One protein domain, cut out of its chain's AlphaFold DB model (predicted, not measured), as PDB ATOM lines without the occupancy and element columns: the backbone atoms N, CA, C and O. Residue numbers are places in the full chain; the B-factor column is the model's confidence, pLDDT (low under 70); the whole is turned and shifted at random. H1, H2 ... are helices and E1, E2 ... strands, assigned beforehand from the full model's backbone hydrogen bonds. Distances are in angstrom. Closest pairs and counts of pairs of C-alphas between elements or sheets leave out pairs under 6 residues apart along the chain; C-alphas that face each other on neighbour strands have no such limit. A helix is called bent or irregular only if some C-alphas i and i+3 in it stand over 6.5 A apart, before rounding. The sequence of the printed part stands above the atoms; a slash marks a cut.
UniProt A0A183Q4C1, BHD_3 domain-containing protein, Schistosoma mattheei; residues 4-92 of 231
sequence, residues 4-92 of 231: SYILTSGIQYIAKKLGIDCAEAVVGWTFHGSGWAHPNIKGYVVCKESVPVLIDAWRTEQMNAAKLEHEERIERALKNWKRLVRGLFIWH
ATOM      1  N   SER A   4     -57.980 -82.610 -75.811       92.44
ATOM      2  CA  SER A   4     -56.674 -82.693 -75.159       92.44
ATOM      3  C   SER A   4     -56.639 -83.876 -74.200       92.44
ATOM      4  O   SER A   4     -57.642 -84.207 -73.565       92.44
ATOM      5  N   TYR A   5     -55.473 -84.511 -74.111       93.56
ATOM      6  CA  TYR A   5     -55.216 -85.638 -73.225       93.56
ATOM      7  C   TYR A   5     -54.478 -85.161 -71.972       93.56
ATOM      8  O   TYR A   5     -53.426 -84.526 -72.072       93.56
ATOM      9  N   ILE A   6     -55.018 -85.474 -70.794       92.81
ATOM     10  CA  ILE A   6     -54.497 -85.029 -69.499       92.81
ATOM     11  C   ILE A   6     -54.163 -86.244 -68.621       92.81
ATOM     12  O   ILE A   6     -54.980 -87.140 -68.449       92.81
ATOM     13  N   LEU A   7     -52.966 -86.258 -68.027       91.44
ATOM     14  CA  LEU A   7     -52.438 -87.355 -67.193       91.44
ATOM     15  C   LEU A   7     -52.574 -87.108 -65.677       91.44
ATOM     16  O   LEU A   7     -51.992 -87.829 -64.870       91.44
ATOM     17  N   THR A   8     -53.290 -86.065 -65.259       88.31
ATOM     18  CA  THR A   8     -53.387 -85.689 -63.845       88.31
ATOM     19  C   THR A   8     -54.395 -86.560 -63.097       88.31
ATOM     20  O   THR A   8     -55.541 -86.757 -63.508       88.31
ATOM     21  N   SER A   9     -53.969 -87.089 -61.951       86.06
ATOM     22  CA  SER A   9     -54.827 -87.888 -61.078       86.06
ATOM     23  C   SER A   9     -55.881 -87.014 -60.384       86.06
ATOM     24  O   SER A   9     -55.621 -85.866 -60.023       86.06
ATOM     25  N   GLY A  10     -57.082 -87.565 -60.188       88.00
ATOM     26  CA  GLY A  10     -58.172 -86.903 -59.458       88.00
ATOM     27  C   GLY A  10     -58.931 -85.819 -60.234       88.00
ATOM     28  O   GLY A  10     -59.891 -85.262 -59.707       88.00
ATOM     29  N   ILE A  11     -58.574 -85.544 -61.493       91.69
ATOM     30  CA  ILE A  11     -59.185 -84.453 -62.266       91.69
ATOM     31  C   ILE A  11     -60.672 -84.679 -62.587       91.69
ATOM     32  O   ILE A  11     -61.420 -83.716 -62.720       91.69
ATOM     33  N   GLN A  12     -61.132 -85.936 -62.619       91.88
ATOM     34  CA  GLN A  12     -62.540 -86.291 -62.838       91.88
ATOM     35  C   GLN A  12     -63.478 -85.689 -61.786       91.88
ATOM     36  O   GLN A  12     -64.601 -85.300 -62.099       91.88
ATOM     37  N   TYR A  13     -63.033 -85.624 -60.528       92.75
ATOM     38  CA  TYR A  13     -63.836 -85.060 -59.444       92.75
ATOM     39  C   TYR A  13     -64.026 -83.553 -59.637       92.75
ATOM     40  O   TYR A  13     -65.143 -83.044 -59.554       92.75
ATOM     41  N   ILE A  14     -62.944 -82.860 -59.987       94.88
ATOM     42  CA  ILE A  14     -62.956 -81.419 -60.252       94.88
ATOM     43  C   ILE A  14     -63.777 -81.109 -61.500       94.88
ATOM     44  O   ILE A  14     -64.578 -80.180 -61.488       94.88
ATOM     45  N   ALA A  15     -63.656 -81.927 -62.546       93.88
ATOM     46  CA  ALA A  15     -64.463 -81.795 -63.753       93.88
ATOM     47  C   ALA A  15     -65.963 -81.906 -63.458       93.88
ATOM     48  O   ALA A  15     -66.732 -81.042 -63.873       93.88
ATOM     49  N   LYS A  16     -66.370 -82.900 -62.656       94.19
ATOM     50  CA  LYS A  16     -67.763 -83.057 -62.204       94.19
ATOM     51  C   LYS A  16     -68.245 -81.861 -61.385       94.19
ATOM     52  O   LYS A  16     -69.384 -81.440 -61.542       94.19
ATOM     53  N   LYS A  17     -67.382 -81.290 -60.540       94.31
ATOM     54  CA  LYS A  17     -67.689 -80.093 -59.742       94.31
ATOM     55  C   LYS A  17     -67.900 -78.845 -60.606       94.31
ATOM     56  O   LYS A  17     -68.706 -77.995 -60.246       94.31
ATOM     57  N   LEU A  18     -67.183 -78.744 -61.724       93.44
ATOM     58  CA  LEU A  18     -67.295 -77.644 -62.684       93.44
ATOM     59  C   LEU A  18     -68.338 -77.887 -63.786       93.44
ATOM     60  O   LEU A  18     -68.606 -76.975 -64.559       93.44
ATOM     61  N   GLY A  19     -68.907 -79.094 -63.879       93.75
ATOM     62  CA  GLY A  19     -69.829 -79.468 -64.955       93.75
ATOM     63  C   GLY A  19     -69.158 -79.601 -66.326       93.75
ATOM     64  O   GLY A  19     -69.806 -79.378 -67.341       93.75
ATOM     65  N   ILE A  20     -67.860 -79.918 -66.365       93.94
ATOM     66  CA  ILE A  20     -67.104 -80.104 -67.609       93.94
ATOM     67  C   ILE A  20     -67.146 -81.580 -68.008       93.94
ATOM     68  O   ILE A  20     -66.794 -82.452 -67.209       93.94
ATOM     69  N   ASP A  21     -67.489 -81.852 -69.265       93.12
ATOM     70  CA  ASP A  21     -67.476 -83.205 -69.817       93.12
ATOM     71  C   ASP A  21     -66.045 -83.749 -69.906       93.12
ATOM     72  O   ASP A  21     -65.163 -83.172 -70.549       93.12
ATOM     73  N   CYS A  22     -65.807 -84.871 -69.226       92.25
ATOM     74  CA  CYS A  22     -64.518 -85.553 -69.175       92.25
ATOM     75  C   CYS A  22     -64.724 -87.060 -69.319       92.25
ATOM     76  O   CYS A  22     -65.502 -87.657 -68.571       92.25
ATOM     77  N   ALA A  23     -63.978 -87.677 -70.233       92.94
ATOM     78  CA  ALA A  23     -63.981 -89.121 -70.434       92.94
ATOM     79  C   ALA A  23     -62.676 -89.739 -69.923       92.94
ATOM     80  O   ALA A  23     -61.594 -89.178 -70.103       92.94
ATOM     81  N   GLU A  24     -62.768 -90.901 -69.282       93.25
ATOM     82  CA  GLU A  24     -61.598 -91.685 -68.884       93.25
ATOM     83  C   GLU A  24     -60.901 -92.249 -70.121       93.25
ATOM     84  O   GLU A  24     -61.524 -92.857 -70.991       93.25
ATOM     85  N   ALA A  25     -59.588 -92.068 -70.194       93.81
ATOM     86  CA  ALA A  25     -58.780 -92.596 -71.275       93.81
ATOM     87  C   ALA A  25     -58.223 -93.970 -70.887       93.81
ATOM     88  O   ALA A  25     -57.186 -94.092 -70.218       93.81
ATOM     89  N   VAL A  26     -58.942 -95.011 -71.304       93.56
ATOM     90  CA  VAL A  26     -58.541 -96.407 -71.119       93.56
ATOM     91  C   VAL A  26     -57.514 -96.765 -72.187       93.56
ATOM     92  O   VAL A  26     -57.822 -96.801 -73.374       93.56
ATOM     93  N   VAL A  27     -56.275 -97.017 -71.765       92.25
ATOM     94  CA  VAL A  27     -55.157 -97.332 -72.678       92.25
ATOM     95  C   VAL A  27     -54.969 -98.843 -72.839       92.25
ATOM     96  O   VAL A  27     -54.313 -99.301 -73.767       92.25
ATOM     97  N   GLY A  28     -55.549 -99.640 -71.943       93.38
ATOM     98  CA  GLY A  28     -55.493-101.094 -72.022       93.38
ATOM     99  C   GLY A  28     -56.218-101.751 -70.860       93.38
ATOM    100  O   GLY A  28     -56.968-101.100 -70.139       93.38
ATOM    101  N   TRP A  29     -55.953-103.036 -70.656       93.56
ATOM    102  CA  TRP A  29     -56.561-103.843 -69.602       93.56
ATOM    103  C   TRP A  29     -55.460-104.543 -68.808       93.56
ATOM    104  O   TRP A  29     -54.487-105.027 -69.387       93.56
ATOM    105  N   THR A  30     -55.581-104.567 -67.485       92.69
ATOM    106  CA  THR A  30     -54.707-105.339 -66.603       92.69
ATOM    107  C   THR A  30     -55.453-106.567 -66.107       92.69
ATOM    108  O   THR A  30     -56.561-106.490 -65.579       92.69
ATOM    109  N   PHE A  31     -54.833-107.728 -66.283       91.62
ATOM    110  CA  PHE A  31     -55.343-108.992 -65.776       91.62
ATOM    111  C   PHE A  31     -54.573-109.310 -64.503       91.62
ATOM    112  O   PHE A  31     -53.358-109.507 -64.537       91.62
ATOM    113  N   HIS A  32     -55.257-109.297 -63.362       84.38
ATOM    114  CA  HIS A  32     -54.672-109.784 -62.115       84.38
ATOM    115  C   HIS A  32     -55.013-111.268 -61.934       84.38
ATOM    116  O   HIS A  32     -56.000-111.748 -62.495       84.38
ATOM    117  N   GLY A  33     -54.220-112.000 -61.144       83.62
ATOM    118  CA  GLY A  33     -54.302-113.468 -61.003       83.62
ATOM    119  C   GLY A  33     -55.651-114.037 -60.529       83.62
ATOM    120  O   GLY A  33     -55.818-115.249 -60.480       83.62
ATOM    121  N   SER A  34     -56.628-113.188 -60.206       82.06
ATOM    122  CA  SER A  34     -58.012-113.550 -59.890       82.06
ATOM    123  C   SER A  34     -58.950-113.614 -61.109       82.06
ATOM    124  O   SER A  34     -60.161-113.711 -60.923       82.06
ATOM    125  N   GLY A  35     -58.429-113.534 -62.339       86.69
ATOM    126  CA  GLY A  35     -59.180-113.830 -63.569       86.69
ATOM    127  C   GLY A  35     -60.144-112.741 -64.060       86.69
ATOM    128  O   GLY A  35     -60.890-112.989 -65.000       86.69
ATOM    129  N   TRP A  36     -60.137-111.540 -63.467       88.94
ATOM    130  CA  TRP A  36     -60.919-110.396 -63.957       88.94
ATOM    131  C   TRP A  36     -60.026-109.349 -64.629       88.94
ATOM    132  O   TRP A  36     -58.883-109.135 -64.213       88.94
ATOM    133  N   ALA A  37     -60.567-108.697 -65.660       91.75
ATOM    134  CA  ALA A  37     -59.899-107.639 -66.403       91.75
ATOM    135  C   ALA A  37     -60.249-106.272 -65.806       91.75
ATOM    136  O   ALA A  37     -61.399-105.839 -65.864       91.75
ATOM    137  N   HIS A  38     -59.255-105.574 -65.265       92.44
ATOM    138  CA  HIS A  38     -59.401-104.194 -64.812       92.44
ATOM    139  C   HIS A  38     -59.010-103.235 -65.953       92.44
ATOM    140  O   HIS A  38     -57.935-103.406 -66.533       92.44
ATOM    141  N   PRO A  39     -59.818-102.215 -66.298       93.88
ATOM    142  CA  PRO A  39     -59.408-101.218 -67.281       93.88
ATOM    143  C   PRO A  39     -58.247-100.382 -66.730       93.88
ATOM    144  O   PRO A  39     -58.283 -99.884 -65.603       93.88
ATOM    145  N   ASN A  40     -57.198-100.222 -67.533       93.06
ATOM    146  CA  ASN A  40     -56.042 -99.400 -67.209       93.06
ATOM    147  C   ASN A  40     -56.277 -97.962 -67.681       93.06
ATOM    148  O   ASN A  40     -56.069 -97.628 -68.853       93.06
ATOM    149  N   ILE A  41     -56.726 -97.125 -66.750       92.56
ATOM    150  CA  ILE A  41     -57.002 -95.708 -66.980       92.56
ATOM    151  C   ILE A  41     -55.715 -94.926 -66.711       92.56
ATOM    152  O   ILE A  41     -55.278 -94.817 -65.565       92.56
ATOM    153  N   LYS A  42     -55.092 -94.385 -67.764       90.19
ATOM    154  CA  LYS A  42     -53.862 -93.579 -67.624       90.19
ATOM    155  C   LYS A  42     -54.139 -92.083 -67.497       90.19
ATOM    156  O   LYS A  42     -53.312 -91.365 -66.944       90.19
ATOM    157  N   GLY A  43     -55.270 -91.609 -68.006       92.19
ATOM    158  CA  GLY A  43     -55.576 -90.185 -68.067       92.19
ATOM    159  C   GLY A  43     -57.025 -89.914 -68.439       92.19
ATOM    160  O   GLY A  43     -57.871 -90.803 -68.360       92.19
ATOM    161  N   TYR A  44     -57.293 -88.681 -68.852       94.00
ATOM    162  CA  TYR A  44     -58.616 -88.191 -69.219       94.00
ATOM    163  C   TYR A  44     -58.561 -87.426 -70.537       94.00
ATOM    164  O   TYR A  44     -57.592 -86.718 -70.818       94.00
ATOM    165  N   VAL A  45     -59.618 -87.564 -71.331       94.00
ATOM    166  CA  VAL A  45     -59.843 -86.795 -72.556       94.00
ATOM    167  C   VAL A  45     -60.850 -85.695 -72.248       94.00
ATOM    168  O   VAL A  45     -61.936 -85.968 -71.729       94.00
ATOM    169  N   VAL A  46     -60.475 -84.453 -72.552       94.31
ATOM    170  CA  VAL A  46     -61.262 -83.249 -72.250       94.31
ATOM    171  C   VAL A  46     -61.318 -82.346 -73.482       94.31
ATOM    172  O   VAL A  46     -60.387 -82.329 -74.294       94.31
ATOM    173  N   CYS A  47     -62.402 -81.587 -73.642       93.38
ATOM    174  CA  CYS A  47     -62.507 -80.549 -74.670       93.38
ATOM    175  C   CYS A  47     -61.390 -79.508 -74.499       93.38
ATOM    176  O   CYS A  47     -61.192 -78.987 -73.404       93.38
ATOM    177  N   LYS A  48     -60.669 -79.165 -75.574       93.75
ATOM    178  CA  LYS A  48     -59.487 -78.281 -75.506       93.75
ATOM    179  C   LYS A  48     -59.764 -76.917 -74.853       93.75
ATOM    180  O   LYS A  48     -58.890 -76.378 -74.183       93.75
ATOM    181  N   GLU A  49     -60.963 -76.379 -75.035       92.56
ATOM    182  CA  GLU A  49     -61.377 -75.063 -74.529       92.56
ATOM    183  C   GLU A  49     -61.500 -75.016 -72.999       92.56
ATOM    184  O   GLU A  49     -61.189 -73.996 -72.387       92.56
ATOM    185  N   SER A  50     -61.897 -76.124 -72.365       92.88
ATOM    186  CA  SER A  50     -62.118 -76.199 -70.915       92.88
ATOM    187  C   SER A  50     -60.883 -76.647 -70.126       92.88
ATOM    188  O   SER A  50     -60.849 -76.505 -68.903       92.88
ATOM    189  N   VAL A  51     -59.837 -77.127 -70.810       93.38
ATOM    190  CA  VAL A  51     -58.548 -77.526 -70.219       93.38
ATOM    191  C   VAL A  51     -57.945 -76.467 -69.286       93.38
ATOM    192  O   VAL A  51     -57.605 -76.836 -68.160       93.38
ATOM    193  N   PRO A  52     -57.788 -75.181 -69.675       93.94
ATOM    194  CA  PRO A  52     -57.165 -74.192 -68.795       93.94
ATOM    195  C   PRO A  52     -57.949 -74.002 -67.490       93.94
ATOM    196  O   PRO A  52     -57.370 -74.079 -66.410       93.94
ATOM    197  N   VAL A  53     -59.278 -73.872 -67.583       95.12
ATOM    198  CA  VAL A  53     -60.168 -73.713 -66.420       95.12
ATOM    199  C   VAL A  53     -60.070 -74.919 -65.488       95.12
ATOM    200  O   VAL A  53     -59.969 -74.772 -64.269       95.12
ATOM    201  N   LEU A  54     -60.055 -76.124 -66.060       94.94
ATOM    202  CA  LEU A  54     -59.976 -77.367 -65.305       94.94
ATOM    203  C   LEU A  54     -58.630 -77.525 -64.579       94.94
ATOM    204  O   LEU A  54     -58.601 -77.933 -63.417       94.94
ATOM    205  N   ILE A  55     -57.518 -77.180 -65.237       94.75
ATOM    206  CA  ILE A  55     -56.175 -77.239 -64.643       94.75
ATOM    207  C   ILE A  55     -56.034 -76.219 -63.509       94.75
ATOM    208  O   ILE A  55     -55.484 -76.553 -62.458       94.75
ATOM    209  N   ASP A  56     -56.531 -74.999 -63.686       95.88
ATOM    210  CA  ASP A  56     -56.436 -73.968 -62.653       95.88
ATOM    211  C   ASP A  56     -57.295 -74.316 -61.433       95.88
ATOM    212  O   ASP A  56     -56.826 -74.234 -60.292       95.88
ATOM    213  N   ALA A  57     -58.504 -74.834 -61.647       95.94
ATOM    214  CA  ALA A  57     -59.319 -75.376 -60.565       95.94
ATOM    215  C   ALA A  57     -58.624 -76.545 -59.846       95.94
ATOM    216  O   ALA A  57     -58.604 -76.581 -58.615       95.94
ATOM    217  N   TRP A  58     -57.979 -77.455 -60.584       95.56
ATOM    218  CA  TRP A  58     -57.199 -78.542 -59.987       95.56
ATOM    219  C   TRP A  58     -56.052 -78.011 -59.122       95.56
ATOM    220  O   TRP A  58     -55.895 -78.432 -57.977       95.56
ATOM    221  N   ARG A  59     -55.291 -77.024 -59.607       95.69
ATOM    222  CA  ARG A  59     -54.199 -76.400 -58.837       95.69
ATOM    223  C   ARG A  59     -54.701 -75.767 -57.541       95.69
ATOM    224  O   ARG A  59     -54.085 -75.958 -56.492       95.69
ATOM    225  N   THR A  60     -55.814 -75.038 -57.598       95.56
ATOM    226  CA  THR A  60     -56.388 -74.399 -56.403       95.56
ATOM    227  C   THR A  60     -56.875 -75.425 -55.381       95.56
ATOM    228  O   THR A  60     -56.619 -75.257 -54.187       95.56
ATOM    229  N   GLU A  61     -57.504 -76.520 -55.818       94.06
ATOM    230  CA  GLU A  61     -57.936 -77.589 -54.913       94.06
ATOM    231  C   GLU A  61     -56.743 -78.298 -54.263       94.06
ATOM    232  O   GLU A  61     -56.741 -78.486 -53.046       94.06
ATOM    233  N   GLN A  62     -55.684 -78.582 -55.026       94.19
ATOM    234  CA  GLN A  62     -54.454 -79.171 -54.492       94.19
ATOM    235  C   GLN A  62     -53.784 -78.264 -53.450       94.19
ATOM    236  O   GLN A  62     -53.352 -78.739 -52.398       94.19
ATOM    237  N   MET A  63     -53.738 -76.952 -53.697       95.50
ATOM    238  CA  MET A  63     -53.224 -75.991 -52.718       95.50
ATOM    239  C   MET A  63     -54.063 -75.964 -51.438       95.50
ATOM    240  O   MET A  63     -53.509 -75.909 -50.340       95.50
ATOM    241  N   ASN A  64     -55.390 -76.009 -51.557       94.69
ATOM    242  CA  ASN A  64     -56.286 -76.014 -50.403       94.69
ATOM    243  C   ASN A  64     -56.171 -77.317 -49.602       94.69
ATOM    244  O   ASN A  64     -56.101 -77.272 -48.374       94.69
ATOM    245  N   ALA A  65     -56.073 -78.461 -50.283       93.44
ATOM    246  CA  ALA A  65     -55.861 -79.757 -49.648       93.44
ATOM    247  C   ALA A  65     -54.532 -79.799 -48.876       93.44
ATOM    248  O   ALA A  65     -54.502 -80.242 -47.729       93.44
ATOM    249  N   ALA A  66     -53.452 -79.268 -49.456       95.00
ATOM    250  CA  ALA A  66     -52.153 -79.199 -48.791       95.00
ATOM    251  C   ALA A  66     -52.182 -78.320 -47.525       95.00
ATOM    252  O   ALA A  66     -51.591 -78.688 -46.505       95.00
ATOM    253  N   LYS A  67     -52.894 -77.183 -47.566       95.81
ATOM    254  CA  LYS A  67     -53.098 -76.311 -46.395       95.81
ATOM    255  C   LYS A  67     -53.875 -77.029 -45.293       95.81
ATOM    256  O   LYS A  67     -53.404 -77.071 -44.159       95.81
ATOM    257  N   LEU A  68     -54.999 -77.660 -45.639       95.88
ATOM    258  CA  LEU A  68     -55.818 -78.402 -44.680       95.88
ATOM    259  C   LEU A  68     -55.025 -79.546 -44.037       95.88
ATOM    260  O   LEU A  68     -55.044 -79.715 -42.821       95.88
ATOM    261  N   GLU A  69     -54.255 -80.299 -44.825       95.50
ATOM    262  CA  GLU A  69     -53.432 -81.382 -44.288       95.50
ATOM    263  C   GLU A  69     -52.337 -80.856 -43.342       95.50
ATOM    264  O   GLU A  69     -51.986 -81.506 -42.354       95.50
ATOM    265  N   HIS A  70     -51.772 -79.677 -43.617       95.31
ATOM    266  CA  HIS A  70     -50.822 -79.029 -42.714       95.31
ATOM    267  C   HIS A  70     -51.480 -78.618 -41.389       95.31
ATOM    268  O   HIS A  70     -50.950 -78.936 -40.321       95.31
ATOM    269  N   GLU A  71     -52.655 -77.996 -41.447       96.62
ATOM    270  CA  GLU A  71     -53.437 -77.619 -40.266       96.62
ATOM    271  C   GLU A  71     -53.818 -78.847 -39.430       96.62
ATOM    272  O   GLU A  71     -53.597 -78.862 -38.219       96.62
ATOM    273  N   GLU A  72     -54.268 -79.933 -40.065       96.69
ATOM    274  CA  GLU A  72     -54.573 -81.189 -39.377       96.69
ATOM    275  C   GLU A  72     -53.337 -81.809 -38.709       96.69
ATOM    276  O   GLU A  72     -53.439 -82.403 -37.627       96.69
ATOM    277  N   ARG A  73     -52.154 -81.709 -39.334       96.75
ATOM    278  CA  ARG A  73     -50.893 -82.165 -38.720       96.75
ATOM    279  C   ARG A  73     -50.585 -81.360 -37.462       96.75
ATOM    280  O   ARG A  73     -50.266 -81.964 -36.433       96.75
ATOM    281  N   ILE A  74     -50.721 -80.036 -37.526       97.50
ATOM    282  CA  ILE A  74     -50.521 -79.150 -36.374       97.50
ATOM    283  C   ILE A  74     -51.545 -79.469 -35.283       97.50
ATOM    284  O   ILE A  74     -51.166 -79.663 -34.127       97.50
ATOM    285  N   GLU A  75     -52.825 -79.604 -35.622       97.12
ATOM    286  CA  GLU A  75     -53.878 -79.897 -34.651       97.12
ATOM    287  C   GLU A  75     -53.638 -81.242 -33.948       97.12
ATOM    288  O   GLU A  75     -53.743 -81.341 -32.719       97.12
ATOM    289  N   ARG A  76     -53.236 -82.275 -34.700       97.50
ATOM    290  CA  ARG A  76     -52.853 -83.579 -34.138       97.50
ATOM    291  C   ARG A  76     -51.679 -83.457 -33.174       97.50
ATOM    292  O   ARG A  76     -51.741 -84.025 -32.079       97.50
ATOM    293  N   ALA A  77     -50.644 -82.704 -33.542       97.88
ATOM    294  CA  ALA A  77     -49.519 -82.442 -32.655       97.88
ATOM    295  C   ALA A  77     -49.995 -81.738 -31.375       97.88
ATOM    296  O   ALA A  77     -49.777 -82.254 -30.278       97.88
ATOM    297  N   LEU A  78     -50.727 -80.628 -31.489       97.88
ATOM    298  CA  LEU A  78     -51.239 -79.863 -30.346       97.88
ATOM    299  C   LEU A  78     -52.121 -80.709 -29.420       97.88
ATOM    300  O   LEU A  78     -52.009 -80.625 -28.197       97.88
ATOM    301  N   LYS A  79     -52.986 -81.556 -29.978       97.88
ATOM    302  CA  LYS A  79     -53.812 -82.487 -29.202       97.88
ATOM    303  C   LYS A  79     -52.957 -83.483 -28.418       97.88
ATOM    304  O   LYS A  79     -53.256 -83.753 -27.251       97.88
ATOM    305  N   ASN A  80     -51.892 -84.002 -29.027       97.75
ATOM    306  CA  ASN A  80     -50.947 -84.889 -28.355       97.75
ATOM    307  C   ASN A  80     -50.193 -84.166 -27.233       97.75
ATOM    308  O   ASN A  80     -50.158 -84.679 -26.115       97.75
ATOM    309  N   TRP A  81     -49.704 -82.949 -27.474       97.75
ATOM    310  CA  TRP A  81     -49.071 -82.113 -26.447       97.75
ATOM    311  C   TRP A  81     -50.006 -81.843 -25.265       97.75
ATOM    312  O   TRP A  81     -49.640 -82.072 -24.113       97.75
ATOM    313  N   LYS A  82     -51.263 -81.468 -25.535       97.50
ATOM    314  CA  LYS A  82     -52.289 -81.295 -24.491       97.50
ATOM    315  C   LYS A  82     -52.487 -82.569 -23.665       97.50
ATOM    316  O   LYS A  82     -52.717 -82.487 -22.460       97.50
ATOM    317  N   ARG A  83     -52.410 -83.750 -24.290       97.12
ATOM    318  CA  ARG A  83     -52.529 -85.038 -23.591       97.12
ATOM    319  C   ARG A  83     -51.327 -85.312 -22.687       97.12
ATOM    320  O   ARG A  83     -51.539 -85.752 -21.561       97.12
ATOM    321  N   LEU A  84     -50.111 -85.010 -23.142       97.31
ATOM    322  CA  LEU A  84     -48.889 -85.156 -22.341       97.31
ATOM    323  C   LEU A  84     -48.908 -84.249 -21.110       97.31
ATOM    324  O   LEU A  84     -48.730 -84.730 -19.995       97.31
ATOM    325  N   VAL A  85     -49.222 -82.966 -21.295       97.69
ATOM    326  CA  VAL A  85     -49.300 -81.993 -20.194       97.69
ATOM    327  C   VAL A  85     -50.345 -82.418 -19.159       97.69
ATOM    328  O   VAL A  85     -50.064 -82.446 -17.963       97.69
ATOM    329  N   ARG A  86     -51.540 -82.839 -19.596       97.06
ATOM    330  CA  ARG A  86     -52.566 -83.387 -18.688       97.06
ATOM    331  C   ARG A  86     -52.077 -84.634 -17.951       97.06
ATOM    332  O   ARG A  86     -52.345 -84.765 -16.760       97.06
ATOM    333  N   GLY A  87     -51.367 -85.526 -18.641       96.56
ATOM    334  CA  GLY A  87     -50.746 -86.705 -18.039       96.56
ATOM    335  C   GLY A  87     -49.751 -86.336 -16.939       96.56
ATOM    336  O   GLY A  87     -49.797 -86.929 -15.865       96.56
ATOM    337  N   LEU A  88     -48.931 -85.306 -17.159       97.12
ATOM    338  CA  LEU A  88     -47.989 -84.799 -16.162       97.12
ATOM    339  C   LEU A  88     -48.706 -84.242 -14.923       97.12
ATOM    340  O   LEU A  88     -48.337 -84.586 -13.801       97.12
ATOM    341  N   PHE A  89     -49.769 -83.451 -15.103       96.56
ATOM    342  CA  PHE A  89     -50.576 -82.958 -13.979       96.56
ATOM    343  C   PHE A  89     -51.215 -84.097 -13.175       96.56
ATOM    344  O   PHE A  89     -51.210 -84.069 -11.943       96.56
ATOM    345  N   ILE A  90     -51.750 -85.115 -13.858       95.12
ATOM    346  CA  ILE A  90     -52.311 -86.301 -13.200       95.12
ATOM    347  C   ILE A  90     -51.218 -87.032 -12.423       95.12
ATOM    348  O   ILE A  90     -51.436 -87.369 -11.261       95.12
ATOM    349  N   TRP A  91     -50.046 -87.232 -13.026       94.06
ATOM    350  CA  TRP A  91     -48.917 -87.880 -12.370       94.06
ATOM    351  C   TRP A  91     -48.473 -87.121 -11.122       94.06
ATOM    352  O   TRP A  91     -48.327 -87.729 -10.065       94.06
ATOM    353  N   HIS A  92     -48.355 -85.794 -11.197       93.31
ATOM    354  CA  HIS A  92     -48.015 -84.967 -10.041       93.31
ATOM    355  C   HIS A  92     -49.061 -85.093  -8.922       93.31
ATOM    356  O   HIS A  92     -48.709 -85.279  -7.756       93.31
TER     357      HIS A  92
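This is residues 4 to 92 of the 231 residues of the protein "BHD_3 domain-containing protein" of Schistosoma mattheei (UniProt A0A183Q4C1). A single long helix, H2, runs out from a small strand-and-helix head, and a long bent hairpin, E2 and E3, points away from the same head in another direction, making a corner with H2 like a wide L. At the corner the short strand E1 pairs with E3, and H1 packs on both the sheet and the root of H2, while residues 63 to 92 of H2 stick out with nothing beside them. The printed part has 89 residues with two named helices and three named strands, in the order E1 H1 E2 E3 H2; the sheet runs E1 - E3 - E2, all antiparallel, and the class is mixed, helices and strands. The whole is extended, with a radius of gyration of the C-alphas of 21.6 A, and flat, spanning 65 by 41 by 17 A.

Begin with the hairpin of E2, residues 22 to 31, and E3, residues 37 to 47, antiparallel at 158 degrees; look for N 25 and O 43, 2.8 A apart and within hydrogen-bond range, and N 38 and O 30, 2.9 A. E2 bends by 59 degrees at residue 27, and E3 by 58 degrees at residue 42. E1, residues 4 to 6, is the antiparallel neighbour of E3 at 129 degrees, with N 44 and O 6 at 2.8 A. H1, residues 11 to 18, is on the sheet at a height over the sheet of 9.7 A, on a local plane fitted to 6 C-alphas, only just enough. It lies over E2 and, only just, not over E3, on which 2 of its C-alphas fall; on the local plane it stands at 25 degrees to E2, along the strands. The closest C-alphas of H1 and E2 are those of Ala 15 and Cys 22, 6.6 A apart. E1, H1 and E2 make a split strand-helix-strand unit, two strands running the same way with E3 between them, and its crossover is right-handed. H2, residues 51 to 92, touches H1 with residues 54 to 58 alone, about perpendicular at 78 degrees; the closest C-alphas are those of Ile 14 and Trp 58, 6.4 A apart. H2 only grazes the sheet, with residues 51 to 55. In H1 and H2 every O i to N i+4 pair is within hydrogen-bond range.

Find C-alpha 22 at (-64.518, -85.553, -69.175); from there E2 runs 25.4 A to Phe 31, and E3 returns over 28.4 A from Ala 37 to Cys 47. E1 covers 6.5 A and H1 10.6 A. H2 goes from C-alpha 51 at (-58.548, -77.526, -70.219) to C-alpha 92 at (-48.015, -84.967, -10.041), 61.5 A.

The C-alphas of Lys 48 and His 92, the two farthest apart, are 66.8 A apart. The printed part has no cut, its four links are tight, and no printed residue is under 70 in pLDDT.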